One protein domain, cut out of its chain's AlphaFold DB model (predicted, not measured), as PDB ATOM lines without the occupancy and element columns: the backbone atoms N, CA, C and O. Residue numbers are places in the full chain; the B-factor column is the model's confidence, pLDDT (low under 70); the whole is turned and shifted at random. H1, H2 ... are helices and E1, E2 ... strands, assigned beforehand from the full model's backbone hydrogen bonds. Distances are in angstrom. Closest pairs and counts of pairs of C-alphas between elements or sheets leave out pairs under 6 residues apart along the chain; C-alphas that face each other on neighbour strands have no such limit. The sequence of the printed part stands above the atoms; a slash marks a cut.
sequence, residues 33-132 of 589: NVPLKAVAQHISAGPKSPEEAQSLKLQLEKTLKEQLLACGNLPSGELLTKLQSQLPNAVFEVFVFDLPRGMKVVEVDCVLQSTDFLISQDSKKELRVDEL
ATOM      1  N   ASN A  33     133.002 133.069 120.716       66.06
ATOM      2  CA  ASN A  33     131.854 133.966 120.616       66.06
ATOM      3  C   ASN A  33     131.008 133.868 121.898       66.06
ATOM      4  O   ASN A  33     129.983 133.188 121.934       66.06
ATOM      5  N   VAL A  34     131.521 134.450 122.987       82.50
ATOM      6  CA  VAL A  34     130.925 134.366 124.330       82.50
ATOM      7  C   VAL A  34     129.527 135.005 124.321       82.50
ATOM      8  O   VAL A  34     129.417 136.189 124.010       82.50
ATOM      9  N   PRO A  35     128.446 134.285 124.681       91.88
ATOM     10  CA  PRO A  35     127.106 134.865 124.690       91.88
ATOM     11  C   PRO A  35     126.979 136.019 125.691       91.88
ATOM     12  O   PRO A  35     127.452 135.905 126.824       91.88
ATOM     13  N   LEU A  36     126.248 137.078 125.322       94.62
ATOM     14  CA  LEU A  36     125.980 138.244 126.179       94.62
ATOM     15  C   LEU A  36     125.520 137.844 127.592       94.62
ATOM     16  O   LEU A  36     126.015 138.375 128.584       94.62
ATOM     17  N   LYS A  37     124.624 136.854 127.694       95.50
ATOM     18  CA  LYS A  37     124.144 136.318 128.977       95.50
ATOM     19  C   LYS A  37     125.260 135.739 129.861       95.50
ATOM     20  O   LYS A  37     125.197 135.902 131.075       95.50
ATOM     21  N   ALA A  38     126.279 135.104 129.281       95.50
ATOM     22  CA  ALA A  38     127.414 134.560 130.031       95.50
ATOM     23  C   ALA A  38     128.341 135.679 130.540       95.50
ATOM     24  O   ALA A  38     128.749 135.653 131.701       95.50
ATOM     25  N   VAL A  39     128.594 136.710 129.719       95.38
ATOM     26  CA  VAL A  39     129.314 137.924 130.150       95.38
ATOM     27  C   VAL A  39     128.554 138.609 131.292       95.38
ATOM     28  O   VAL A  39     129.130 138.905 132.336       95.38
ATOM     29  N   ALA A  40     127.238 138.785 131.143       95.38
ATOM     30  CA  ALA A  40     126.380 139.397 132.152       95.38
ATOM     31  C   ALA A  40     126.326 138.591 133.461       95.38
ATOM     32  O   ALA A  40     126.346 139.179 134.544       95.38
ATOM     33  N   GLN A  41     126.317 137.256 133.390       94.88
ATOM     34  CA  GLN A  41     126.444 136.380 134.559       94.88
ATOM     35  C   GLN A  41     127.809 136.524 135.245       94.88
ATOM     36  O   GLN A  41     127.850 136.593 136.472       94.88
ATOM     37  N   HIS A  42     128.910 136.634 134.496       94.50
ATOM     38  CA  HIS A  42     130.236 136.818 135.096       94.50
ATOM     39  C   HIS A  42     130.375 138.199 135.762       94.50
ATOM     40  O   HIS A  42     130.848 138.288 136.891       94.50
ATOM     41  N   ILE A  43     129.853 139.260 135.134       93.81
ATOM     42  CA  ILE A  43     129.748 140.595 135.748       93.81
ATOM     43  C   ILE A  43     128.884 140.551 137.019       93.81
ATOM     44  O   ILE A  43     129.244 141.162 138.022       93.81
ATOM     45  N   SER A  44     127.792 139.777 137.013       93.00
ATOM     46  CA  SER A  44     126.914 139.596 138.182       93.00
ATOM     47  C   SER A  44     127.569 138.828 139.337       93.00
ATOM     48  O   SER A  44     127.166 139.008 140.482       93.00
ATOM     49  N   ALA A  45     128.567 137.985 139.056       93.06
ATOM     50  CA  ALA A  45     129.375 137.308 140.074       93.06
ATOM     51  C   ALA A  45     130.480 138.208 140.666       93.06
ATOM     52  O   ALA A  45     131.015 137.893 141.728       93.06
ATOM     53  N   GLY A  46     130.791 139.325 139.999       91.38
ATOM     54  CA  GLY A  46     131.860 140.256 140.349       91.38
ATOM     55  C   GLY A  46     133.231 139.828 139.793       91.38
ATOM     56  O   GLY A  46     133.630 138.675 139.979       91.38
ATOM     57  N   PRO A  47     133.985 140.729 139.129       92.19
ATOM     58  CA  PRO A  47     135.359 140.442 138.724       92.19
ATOM     59  C   PRO A  47     136.279 140.317 139.944       92.19
ATOM     60  O   PRO A  47     136.175 141.079 140.905       92.19
ATOM     61  N   LYS A  48     137.222 139.378 139.874       93.75
ATOM     62  CA  LYS A  48     138.186 139.048 140.934       93.75
ATOM     63  C   LYS A  48     139.470 139.873 140.839       93.75
ATOM     64  O   LYS A  48     140.221 139.929 141.809       93.75
ATOM     65  N   SER A  49     139.729 140.507 139.693       92.50
ATOM     66  CA  SER A  49     140.866 141.410 139.490       92.50
ATOM     67  C   SER A  49     140.507 142.617 138.605       92.50
ATOM     68  O   SER A  49     139.510 142.570 137.873       92.50
ATOM     69  N   PRO A  50     141.306 143.704 138.630       94.25
ATOM     70  CA  PRO A  50     141.129 144.841 137.725       94.25
ATOM     71  C   PRO A  50     141.230 144.453 136.243       94.25
ATOM     72  O   PRO A  50     140.493 144.984 135.416       94.25
ATOM     73  N   GLU A  51     142.104 143.509 135.898       93.69
ATOM     74  CA  GLU A  51     142.320 143.029 134.528       93.69
ATOM     75  C   GLU A  51     141.105 142.231 134.033       93.69
ATOM     76  O   GLU A  51     140.641 142.438 132.909       93.69
ATOM     77  N   GLU A  52     140.527 141.381 134.891       92.94
ATOM     78  CA  GLU A  52     139.265 140.685 134.613       92.94
ATOM     79  C   GLU A  52     138.110 141.686 134.452       92.94
ATOM     80  O   GLU A  52     137.308 141.551 133.528       92.94
ATOM     81  N   ALA A  53     138.068 142.749 135.266       92.69
ATOM     82  CA  ALA A  53     137.082 143.816 135.123       92.69
ATOM     83  C   ALA A  53     137.196 144.542 133.767       92.69
ATOM     84  O   ALA A  53     136.177 144.756 133.115       92.69
ATOM     85  N   GLN A  54     138.407 144.883 133.305       93.31
ATOM     86  CA  GLN A  54     138.603 145.500 131.982       93.31
ATOM     87  C   GLN A  54     138.266 144.530 130.835       93.31
ATOM     88  O   GLN A  54     137.642 144.928 129.851       93.31
ATOM     89  N   SER A  55     138.609 143.245 130.972       93.38
ATOM     90  CA  SER A  55     138.234 142.208 130.001       93.38
ATOM     91  C   SER A  55     136.711 142.075 129.880       93.38
ATOM     92  O   SER A  55     136.173 142.086 128.773       93.38
ATOM     93  N   LEU A  56     135.992 142.044 131.008       93.88
ATOM     94  CA  LEU A  56     134.528 141.974 131.033       93.88
ATOM     95  C   LEU A  56     133.853 143.225 130.462       93.88
ATOM     96  O   LEU A  56     132.834 143.091 129.791       93.88
ATOM     97  N   LYS A  57     134.426 144.420 130.655       93.38
ATOM     98  CA  LYS A  57     133.955 145.654 130.001       93.38
ATOM     99  C   LYS A  57     133.999 145.547 128.478       93.38
ATOM    100  O   LYS A  57     132.981 145.749 127.821       93.38
ATOM    101  N   LEU A  58     135.148 145.157 127.922       92.88
ATOM    102  CA  LEU A  58     135.331 145.001 126.474       92.88
ATOM    103  C   LEU A  58     134.448 143.879 125.898       92.88
ATOM    104  O   LEU A  58     133.874 144.032 124.820       92.88
ATOM    105  N   GLN A  59     134.290 142.769 126.627       93.94
ATOM    106  CA  GLN A  59     133.366 141.695 126.250       93.94
ATOM    107  C   GLN A  59     131.903 142.158 126.280       93.94
ATOM    108  O   GLN A  59     131.142 141.798 125.382       93.94
ATOM    109  N   LEU A  60     131.501 142.972 127.262       94.12
ATOM    110  CA  LEU A  60     130.145 143.517 127.355       94.12
ATOM    111  C   LEU A  60     129.859 144.481 126.197       94.12
ATOM    112  O   LEU A  60     128.864 144.293 125.505       94.12
ATOM    113  N   GLU A  61     130.739 145.454 125.931       93.50
ATOM    114  CA  GLU A  61     130.575 146.381 124.799       93.50
ATOM    115  C   GLU A  61     130.448 145.627 123.469       93.50
ATOM    116  O   GLU A  61     129.525 145.882 122.692       93.50
ATOM    117  N   LYS A  62     131.336 144.650 123.228       94.25
ATOM    118  CA  LYS A  62     131.325 143.827 122.014       94.25
ATOM    119  C   LYS A  62     130.025 143.023 121.880       94.25
ATOM    120  O   LYS A  62     129.348 143.122 120.858       94.25
ATOM    121  N   THR A  63     129.668 142.243 122.900       95.00
ATOM    122  CA  THR A  63     128.525 141.314 122.825       95.00
ATOM    123  C   THR A  63     127.180 142.039 122.834       95.00
ATOM    124  O   THR A  63     126.243 141.578 122.181       95.00
ATOM    125  N   LEU A  64     127.082 143.213 123.473       96.00
ATOM    126  CA  LEU A  64     125.947 144.124 123.297       96.00
ATOM    127  C   LEU A  64     125.848 144.590 121.844       96.00
ATOM    128  O   LEU A  64     124.789 144.461 121.238       96.00
ATOM    129  N   LYS A  65     126.944 145.075 121.253       95.81
ATOM    130  CA  LYS A  65     126.967 145.568 119.867       95.81
ATOM    131  C   LYS A  65     126.556 144.493 118.857       95.81
ATOM    132  O   LYS A  65     125.745 144.763 117.975       95.81
ATOM    133  N   GLU A  66     127.045 143.266 119.022       94.81
ATOM    134  CA  GLU A  66     126.670 142.103 118.204       94.81
ATOM    135  C   GLU A  66     125.191 141.716 118.397       94.81
ATOM    136  O   GLU A  66     124.463 141.529 117.419       94.81
ATOM    137  N   GLN A  67     124.700 141.687 119.641       95.56
ATOM    138  CA  GLN A  67     123.287 141.437 119.949       95.56
ATOM    139  C   GLN A  67     122.365 142.522 119.362       95.56
ATOM    140  O   GLN A  67     121.302 142.201 118.825       95.56
ATOM    141  N   LEU A  68     122.755 143.798 119.436       97.06
ATOM    142  CA  LEU A  68     122.004 144.921 118.871       97.06
ATOM    143  C   LEU A  68     122.028 144.904 117.336       97.06
ATOM    144  O   LEU A  68     120.993 145.166 116.729       97.06
ATOM    145  N   LEU A  69     123.131 144.507 116.694       95.94
ATOM    146  CA  LEU A  69     123.162 144.273 115.243       95.94
ATOM    147  C   LEU A  69     122.224 143.127 114.822       95.94
ATOM    148  O   LEU A  69     121.598 143.199 113.767       95.94
ATOM    149  N   ALA A  70     122.058 142.105 115.665       94.50
ATOM    150  CA  ALA A  70     121.155 140.984 115.401       94.50
ATOM    151  C   ALA A  70     119.663 141.275 115.680       94.50
ATOM    152  O   ALA A  70     118.809 140.490 115.258       94.50
ATOM    153  N   CYS A  71     119.300 142.337 116.419       94.44
ATOM    154  CA  CYS A  71     117.888 142.585 116.768       94.44
ATOM    155  C   CYS A  71     117.425 144.042 116.960       94.44
ATOM    156  O   CYS A  71     116.265 144.255 117.299       94.44
ATOM    157  N   GLY A  72     118.246 145.057 116.683       93.88
ATOM    158  CA  GLY A  72     117.894 146.476 116.875       93.88
ATOM    159  C   GLY A  72     116.735 146.998 116.009       93.88
ATOM    160  O   GLY A  72     116.115 148.013 116.341       93.88
ATOM    161  N   ASN A  73     116.395 146.274 114.936       93.75
ATOM    162  CA  ASN A  73     115.201 146.508 114.114       93.75
ATOM    163  C   ASN A  73     113.876 146.155 114.823       93.75
ATOM    164  O   ASN A  73     112.823 146.542 114.324       93.75
ATOM    165  N   LEU A  74     113.897 145.450 115.963       96.38
ATOM    166  CA  LEU A  74     112.685 145.168 116.740       96.38
ATOM    167  C   LEU A  74     112.015 146.462 117.256       96.38
ATOM    168  O   LEU A  74     112.699 147.475 117.466       96.38
ATOM    169  N   PRO A  75     110.694 146.439 117.524       96.94
ATOM    170  CA  PRO A  75     110.023 147.468 118.316       96.94
ATOM    171  C   PRO A  75     110.682 147.630 119.693       96.94
ATOM    172  O   PRO A  75     111.130 146.654 120.293       96.94
ATOM    173  N   SER A  76     110.729 148.851 120.227       97.00
ATOM    174  CA  SER A  76     111.535 149.170 121.420       97.00
ATOM    175  C   SER A  76     111.181 148.354 122.667       97.00
ATOM    176  O   SER A  76     112.081 147.958 123.405       97.00
ATOM    177  N   GLY A  77     109.901 148.025 122.873       96.81
ATOM    178  CA  GLY A  77     109.463 147.137 123.959       96.81
ATOM    179  C   GLY A  77     109.941 145.687 123.805       96.81
ATOM    180  O   GLY A  77     110.330 145.053 124.787       96.81
ATOM    181  N   GLU A  78     109.973 145.165 122.577       98.06
ATOM    182  CA  GLU A  78     110.494 143.825 122.276       98.06
ATOM    183  C   GLU A  78     112.020 143.783 122.381       98.06
ATOM    184  O   GLU A  78     112.569 142.843 122.957       98.06
ATOM    185  N   LEU A  79     112.709 144.821 121.893       98.00
ATOM    186  CA  LEU A  79     114.156 144.976 122.039       98.00
ATOM    187  C   LEU A  79     114.556 145.027 123.522       98.00
ATOM    188  O   LEU A  79     115.429 144.270 123.944       98.00
ATOM    189  N   LEU A  80     113.867 145.847 124.322       97.88
ATOM    190  CA  LEU A  80     114.062 145.941 125.769       97.88
ATOM    191  C   LEU A  80     113.849 144.583 126.456       97.88
ATOM    192  O   LEU A  80     114.713 144.136 127.209       97.88
ATOM    193  N   THR A  81     112.753 143.887 126.141       97.31
ATOM    194  CA  THR A  81     112.448 142.548 126.681       97.31
ATOM    195  C   THR A  81     113.527 141.526 126.298       97.31
ATOM    196  O   THR A  81     113.972 140.728 127.127       97.31
ATOM    197  N   LYS A  82     114.009 141.571 125.050       96.75
ATOM    198  CA  LYS A  82     115.048 140.670 124.536       96.75
ATOM    199  C   LYS A  82     116.411 140.925 125.185       96.75
ATOM    200  O   LYS A  82     117.122 139.960 125.458       96.75
ATOM    201  N   LEU A  83     116.747 142.177 125.504       97.00
ATOM    202  CA  LEU A  83     117.949 142.534 126.266       97.00
ATOM    203  C   LEU A  83     117.828 142.108 127.737       97.00
ATOM    204  O   LEU A  83     118.693 141.396 128.242       97.00
ATOM    205  N   GLN A  84     116.720 142.441 128.405       96.25
ATOM    206  CA  GLN A  84     116.470 142.085 129.811       96.25
ATOM    207  C   GLN A  84     116.378 140.566 130.057       96.25
ATOM    208  O   GLN A  84     116.669 140.105 131.158       96.25
ATOM    209  N   SER A  85     116.066 139.749 129.041       96.00
ATOM    210  CA  SER A  85     116.137 138.278 129.158       96.00
ATOM    211  C   SER A  85     117.572 137.714 129.244       96.00
ATOM    212  O   SER A  85     117.767 136.547 129.610       96.00
ATOM    213  N   GLN A  86     118.581 138.539 128.935       96.31
ATOM    214  CA  GLN A  86     120.010 138.213 129.016       96.31
ATOM    215  C   GLN A  86     120.767 139.040 130.067       96.31
ATOM    216  O   GLN A  86     121.787 138.571 130.566       96.31
ATOM    217  N   LEU A  87     120.267 140.230 130.414       96.12
ATOM    218  CA  LEU A  87     120.870 141.188 131.344       96.12
ATOM    219  C   LEU A  87     120.082 141.219 132.671       96.12
ATOM    220  O   LEU A  87     118.981 141.773 132.703       96.12
ATOM    221  N   PRO A  88     120.594 140.633 133.775       91.56
ATOM    222  CA  PRO A  88     119.866 140.578 135.043       91.56
ATOM    223  C   PRO A  88     119.599 141.966 135.642       91.56
ATOM    224  O   PRO A  88     120.529 142.689 135.998       91.56
ATOM    225  N   ASN A  89     118.326 142.299 135.862       91.94
ATOM    226  CA  ASN A  89     117.879 143.598 136.394       91.94
ATOM    227  C   ASN A  89     118.314 143.920 137.843       91.94
ATOM    228  O   ASN A  89     117.988 144.982 138.365       91.94
ATOM    229  N   ALA A  90     119.025 143.006 138.507       89.25
ATOM    230  CA  ALA A  90     119.679 143.239 139.795       89.25
ATOM    231  C   ALA A  90     121.090 143.854 139.658       89.25
ATOM    232  O   ALA A  90     121.671 144.260 140.662       89.25
ATOM    233  N   VAL A  91     121.645 143.873 138.439       92.62
ATOM    234  CA  VAL A  91     123.027 144.289 138.121       92.62
ATOM    235  C   VAL A  91     123.076 145.241 136.917       92.62
ATOM    236  O   VAL A  91     123.992 146.058 136.833       92.62
ATOM    237  N   PHE A  92     122.091 145.149 136.018       94.81
ATOM    238  CA  PHE A  92     121.968 145.957 134.807       94.81
ATOM    239  C   PHE A  92     120.668 146.767 134.814       94.81
ATOM    240  O   PHE A  92     119.582 146.189 134.903       94.81
ATOM    241  N   GLU A  93     120.764 148.083 134.643       94.00
ATOM    242  CA  GLU A  93     119.640 148.912 134.204       94.00
ATOM    243  C   GLU A  93     119.718 149.062 132.676       94.00
ATOM    244  O   GLU A  93     120.801 149.159 132.100       94.00
ATOM    245  N   VAL A  94     118.573 148.968 131.993       95.31
ATOM    246  CA  VAL A  94     118.503 148.927 130.524       95.31
ATOM    247  C   VAL A  94     117.344 149.790 130.063       95.31
ATOM    248  O   VAL A  94     116.205 149.559 130.484       95.31
ATOM    249  N   PHE A  95     117.620 150.724 129.157       95.62
ATOM    250  CA  PHE A  95     116.618 151.609 128.569       95.62
ATOM    251  C   PHE A  95     116.722 151.608 127.041       95.62
ATOM    252  O   PHE A  95     117.794 151.423 126.467       95.62
ATOM    253  N   VAL A  96     115.582 151.784 126.372       97.38
ATOM    254  CA  VAL A  96     115.483 151.879 124.910       97.38
ATOM    255  C   VAL A  96     114.576 153.060 124.587       97.38
ATOM    256  O   VAL A  96     113.416 153.074 124.999       97.38
ATOM    257  N   PHE A  97     115.097 154.034 123.844       96.69
ATOM    258  CA  PHE A  97     114.388 155.258 123.475       96.69
ATOM    259  C   PHE A  97     114.289 155.373 121.958       96.69
ATOM    260  O   PHE A  97     115.307 155.353 121.265       96.69
ATOM    261  N   ASP A  98     113.077 155.544 121.439       96.12
ATOM    262  CA  ASP A  98     112.867 155.839 120.022       96.12
ATOM    263  C   ASP A  98     113.300 157.269 119.674       96.12
ATOM    264  O   ASP A  98     113.000 158.235 120.380       96.12
ATOM    265  N   LEU A  99     113.983 157.398 118.537       94.50
ATOM    266  CA  LEU A  99     114.381 158.654 117.915       94.50
ATOM    267  C   LEU A  99     113.643 158.847 116.574       94.50
ATOM    268  O   LEU A  99     113.158 157.884 115.967       94.50
ATOM    269  N   PRO A 100     113.591 160.082 116.040       89.50
ATOM    270  CA  PRO A 100     113.075 160.326 114.698       89.50
ATOM    271  C   PRO A 100     113.779 159.470 113.630       89.50
ATOM    272  O   PRO A 100     114.951 159.120 113.761       89.50
ATOM    273  N   ARG A 101     113.068 159.173 112.533       88.94
ATOM    274  CA  ARG A 101     113.526 158.303 111.424       88.94
ATOM    275  C   ARG A 101     113.785 156.831 111.811       88.94
ATOM    276  O   ARG A 101     114.464 156.130 111.071       88.94
ATOM    277  N   GLY A 102     113.224 156.346 112.925       90.31
ATOM    278  CA  GLY A 102     113.292 154.929 113.329       90.31
ATOM    279  C   GLY A 102     114.621 154.507 113.967       90.31
ATOM    280  O   GLY A 102     114.851 153.318 114.191       90.31
ATOM    281  N   MET A 103     115.488 155.478 114.259       94.88
ATOM    282  CA  MET A 103     116.685 155.278 115.074       94.88
ATOM    283  C   MET A 103     116.298 155.018 116.537       94.88
ATOM    284  O   MET A 103     115.183 155.341 116.949       94.88
ATOM    285  N   LYS A 104     117.219 154.480 117.341       96.88
ATOM    286  CA  LYS A 104     117.024 154.320 118.792       96.88
ATOM    287  C   LYS A 104     118.298 154.643 119.567       96.88
ATOM    288  O   LYS A 104     119.388 154.353 119.080       96.88
ATOM    289  N   VAL A 105     118.155 155.166 120.782       97.44
ATOM    290  CA  VAL A 105     119.205 155.091 121.812       97.44
ATOM    291  C   VAL A 105     118.950 153.839 122.647       97.44
ATOM    292  O   VAL A 105     117.805 153.575 123.019       97.44
ATOM    293  N   VAL A 106     119.997 153.072 122.938       97.31
ATOM    294  CA  VAL A 106     119.971 152.002 123.943       97.31
ATOM    295  C   VAL A 106     121.020 152.311 124.998       97.31
ATOM    296  O   VAL A 106     122.193 152.448 124.661       97.31
ATOM    297  N   GLU A 107     120.593 152.392 126.251       95.12
ATOM    298  CA  GLU A 107     121.466 152.544 127.415       95.12
ATOM    299  C   GLU A 107     121.559 151.204 128.143       95.12
ATOM    300  O   GLU A 107     120.542 150.524 128.336       95.12
ATOM    301  N   VAL A 108     122.769 150.827 128.554       93.75
ATOM    302  CA  VAL A 108     123.021 149.678 129.428       93.75
ATOM    303  C   VAL A 108     123.976 150.106 130.538       93.75
ATOM    304  O   VAL A 108     125.185 150.198 130.330       93.75
ATOM    305  N   ASP A 109     123.422 150.335 131.724       90.69
ATOM    306  CA  ASP A 109     124.158 150.740 132.917       90.69
ATOM    307  C   ASP A 109     124.418 149.536 133.822       90.69
ATOM    308  O   ASP A 109     123.501 148.793 134.171       90.69
ATOM    309  N   CYS A 110     125.667 149.348 134.250       88.94
ATOM    310  CA  CYS A 110     126.023 148.388 135.293       88.94
ATOM    311  C   CYS A 110     127.158 148.915 136.184       88.94
ATOM    312  O   CYS A 110     127.808 149.917 135.887       88.94
ATOM    313  N   VAL A 111     127.447 148.200 137.276       81.00
ATOM    314  CA  VAL A 111     128.486 148.573 138.261       81.00
ATOM    315  C   VAL A 111     129.881 148.761 137.638       81.00
ATOM    316  O   VAL A 111     130.697 149.507 138.175       81.00
ATOM    317  N   LEU A 112     130.175 148.111 136.504       82.88
ATOM    318  CA  LEU A 112     131.461 148.263 135.820       82.88
ATOM    319  C   LEU A 112     131.512 149.497 134.909       82.88
ATOM    320  O   LEU A 112     132.572 150.122 134.814       82.88
ATOM    321  N   GLN A 113     130.418 149.818 134.217       81.81
ATOM    322  CA  GLN A 113     130.337 150.920 133.256       81.81
ATOM    323  C   GLN A 113     128.889 151.237 132.857       81.81
ATOM    324  O   GLN A 113     128.030 150.358 132.850       81.81
ATOM    325  N   SER A 114     128.677 152.480 132.431       84.62
ATOM    326  CA  SER A 114     127.577 152.866 131.544       84.62
ATOM    327  C   SER A 114     127.970 152.574 130.090       84.62
ATOM    328  O   SER A 114     129.158 152.640 129.747       84.62
ATOM    329  N   THR A 115     127.032 152.186 129.225       87.88
ATOM    330  CA  THR A 115     127.303 151.938 127.798       87.88
ATOM    331  C   THR A 115     126.110 152.310 126.921       87.88
ATOM    332  O   THR A 115     125.111 151.593 126.858       87.88
ATOM    333  N   ASP A 116     126.275 153.408 126.185       93.19
ATOM    334  CA  ASP A 116     125.262 153.990 125.306       93.19
ATOM    335  C   ASP A 116     125.490 153.567 123.840       93.19
ATOM    336  O   ASP A 116     126.618 153.628 123.334       93.19
ATOM    337  N   PHE A 117     124.425 153.230 123.110       95.81
ATOM    338  CA  PHE A 117     124.470 152.874 121.686       95.81
ATOM    339  C   PHE A 117     123.417 153.616 120.855       95.81
ATOM    340  O   PHE A 117     122.246 153.683 121.228       95.81
ATOM    341  N   LEU A 118     123.816 154.094 119.674       96.44
ATOM    342  CA  LEU A 118     122.921 154.558 118.617       96.44
ATOM    343  C   LEU A 118     122.638 153.404 117.659       96.44
ATOM    344  O   LEU A 118     123.525 152.961 116.929       96.44
ATOM    345  N   ILE A 119     121.381 152.980 117.603       96.50
ATOM    346  CA  ILE A 119     120.865 152.127 116.536       96.50
ATOM    347  C   ILE A 119     120.372 153.036 115.413       96.50
ATOM    348  O   ILE A 119     119.515 153.893 115.629       96.50
ATOM    349  N   SER A 120     120.889 152.841 114.204       94.19
ATOM    350  CA  SER A 120     120.466 153.574 113.006       94.19
ATOM    351  C   SER A 120     120.423 152.660 111.780       94.19
ATOM    352  O   SER A 120     120.868 151.516 111.834       94.19
ATOM    353  N   GLN A 121     119.863 153.142 110.672       90.38
ATOM    354  CA  GLN A 121     119.902 152.452 109.382       90.38
ATOM    355  C   GLN A 121     120.697 153.277 108.371       90.38
ATOM    356  O   GLN A 121     120.676 154.508 108.400       90.38
ATOM    357  N   ASP A 122     121.406 152.584 107.485       86.00
ATOM    358  CA  ASP A 122     122.250 153.196 106.466       86.00
ATOM    359  C   ASP A 122     121.506 153.464 105.142       86.00
ATOM    360  O   ASP A 122     120.304 153.217 105.026       86.00
ATOM    361  N   SER A 123     122.203 153.973 104.117       82.62
ATOM    362  CA  SER A 123     121.583 154.299 102.821       82.62
ATOM    363  C   SER A 123     120.970 153.099 102.072       82.62
ATOM    364  O   SER A 123     120.188 153.306 101.148       82.62
ATOM    365  N   LYS A 124     121.292 151.857 102.454       88.31
ATOM    366  CA  LYS A 124     120.679 150.620 101.939       88.31
ATOM    367  C   LYS A 124     119.612 150.036 102.876       88.31
ATOM    368  O   LYS A 124     119.021 149.010 102.544       88.31
ATOM    369  N   LYS A 125     119.369 150.666 104.032       87.06
ATOM    370  CA  LYS A 125     118.618 150.134 105.187       87.06
ATOM    371  C   LYS A 125     119.332 149.002 105.945       87.06
ATOM    372  O   LYS A 125     118.694 148.300 106.729       87.06
ATOM    373  N   GLU A 126     120.646 148.831 105.763       90.56
ATOM    374  CA  GLU A 126     121.441 147.928 106.608       90.56
ATOM    375  C   GLU A 126     121.550 148.530 108.026       90.56
ATOM    376  O   GLU A 126     121.689 149.747 108.190       90.56
ATOM    377  N   LEU A 127     121.441 147.693 109.064       93.25
ATOM    378  CA  LEU A 127     121.444 148.147 110.459       93.25
ATOM    379  C   LEU A 127     122.857 148.553 110.902       93.25
ATOM    380  O   LEU A 127     123.824 147.825 110.676       93.25
ATOM    381  N   ARG A 128     122.973 149.693 111.586       92.94
ATOM    382  CA  ARG A 128     124.202 150.179 112.222       92.94
ATOM    383  C   ARG A 128     124.005 150.315 113.726       92.94
ATOM    384  O   ARG A 128     122.934 150.711 114.186       92.94
ATOM    385  N   VAL A 129     125.064 150.004 114.466       94.88
ATOM    386  CA  VAL A 129     125.166 150.201 115.914       94.88
ATOM    387  C   VAL A 129     126.493 150.904 116.183       94.88
ATOM    388  O   VAL A 129     127.559 150.302 116.046       94.88
ATOM    389  N   ASP A 130     126.420 152.186 116.525       92.38
ATOM    390  CA  ASP A 130     127.565 153.050 116.831       92.38
ATOM    391  C   ASP A 130     127.536 153.426 118.329       92.38
ATOM    392  O   ASP A 130     126.470 153.557 118.926       92.38
ATOM    393  N   GLU A 131     128.698 153.568 118.972       92.06
ATOM    394  CA  GLU A 131     128.794 153.847 120.417       92.06
ATOM    395  C   GLU A 131     128.588 155.340 120.727       92.06
ATOM    396  O   GLU A 131     129.197 156.213 120.106       92.06
ATOM    397  N   LEU A 132     127.780 155.650 121.744       92.06
ATOM    398  CA  LEU A 132     127.384 157.015 122.113       92.06
ATOM    399  C   LEU A 132     128.198 157.631 123.267       92.06
ATOM    400  O   LEU A 132     127.797 158.659 123.807       92.06
TER     401      LEU A 132
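This is residues 33 to 132 of the 589 residues of the protein "SH3 domain-containing protein" of Candidatus Melainabacteria bacterium (UniProt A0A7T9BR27). A twisted sheet of four strands has H2 and H3 over one face, while its other face is bare. The long helix H2 runs along the strands over E3, the shorter H3 covers E1, and H1 folds back on H2 as a helical hairpin. The printed part has 100 residues, with three named helices followed by four named strands, H1 H2 H3 E1 E2 E3 E4; the sheet's order is E1 - E2 - E3 - E4, all antiparallel, and the class is mixed, helices and strands. The whole is compact, with a radius of gyration of the C-alphas of 13.5 A, and elongated in outline, spanning 44 by 23 by 21 A.

Start with the sheet: find C-alpha 92 at (121.968, 145.957, 134.807), where E1, residues 92 to 98, begins and runs 20.0 A. E2 is residues 104 to 110, 19.7 A, and E3 is residues 114 to 121, 23.5 A. E4, residues 127 to 131, 13.6 A, ends at C-alpha 131 at (128.794, 153.847, 120.417). Now go to C-alpha 50 at (141.129, 144.841, 137.725); from there H2, residues 50 to 71, runs 31.4 A. H3 is residues 76 to 84, 12.0 A, and H1 is residues 36 to 45, 14.3 A.

E1, E2, E3 and E4 form a meander, each strand the antiparallel neighbour of the one before, and each step is a hairpin. Between E1 and E2, look at N 95 and O 107, 3.0 A apart and within hydrogen-bond range. Between E2 and E3, N 117 and O 106 are within range at 2.8 A, and between E3 and E4, N 118 and O 130 at 2.8 A. H2 and H3 are on the same face of the sheet, which gives two layers, helices on one face of a sheet. H2 lies over E3 at a height over the sheet of 9.9 A, along the strands at 23 degrees to E3 on the local plane; its closest C-alphas to E4 are Leu 69 and Val 129, 6.3 A. H3 lies over E1 at a height of 8.3 A, along the strands at 14 degrees on the local plane, with C-alphas Ser 76 and Val 96 closest at 5.9 A. H1 touches H2, C-alphas Leu 36 and Thr 63 closest at 5.2 A, at a shallow tilt of 31 degrees, opposite ways. H1 only grazes the sheet, with residues 40 to 44, and is apart from H3. In H1, H2 and H3 every O i to N i+4 pair is within hydrogen-bond range.

The two C-alphas farthest apart, Lys 48 and Lys 124, are 44.3 A apart. The printed part has no cut and no long link; H3 to E1 is short, the others tight. Mean pLDDT of the printed part is 93.1, and residue 33 is under 70.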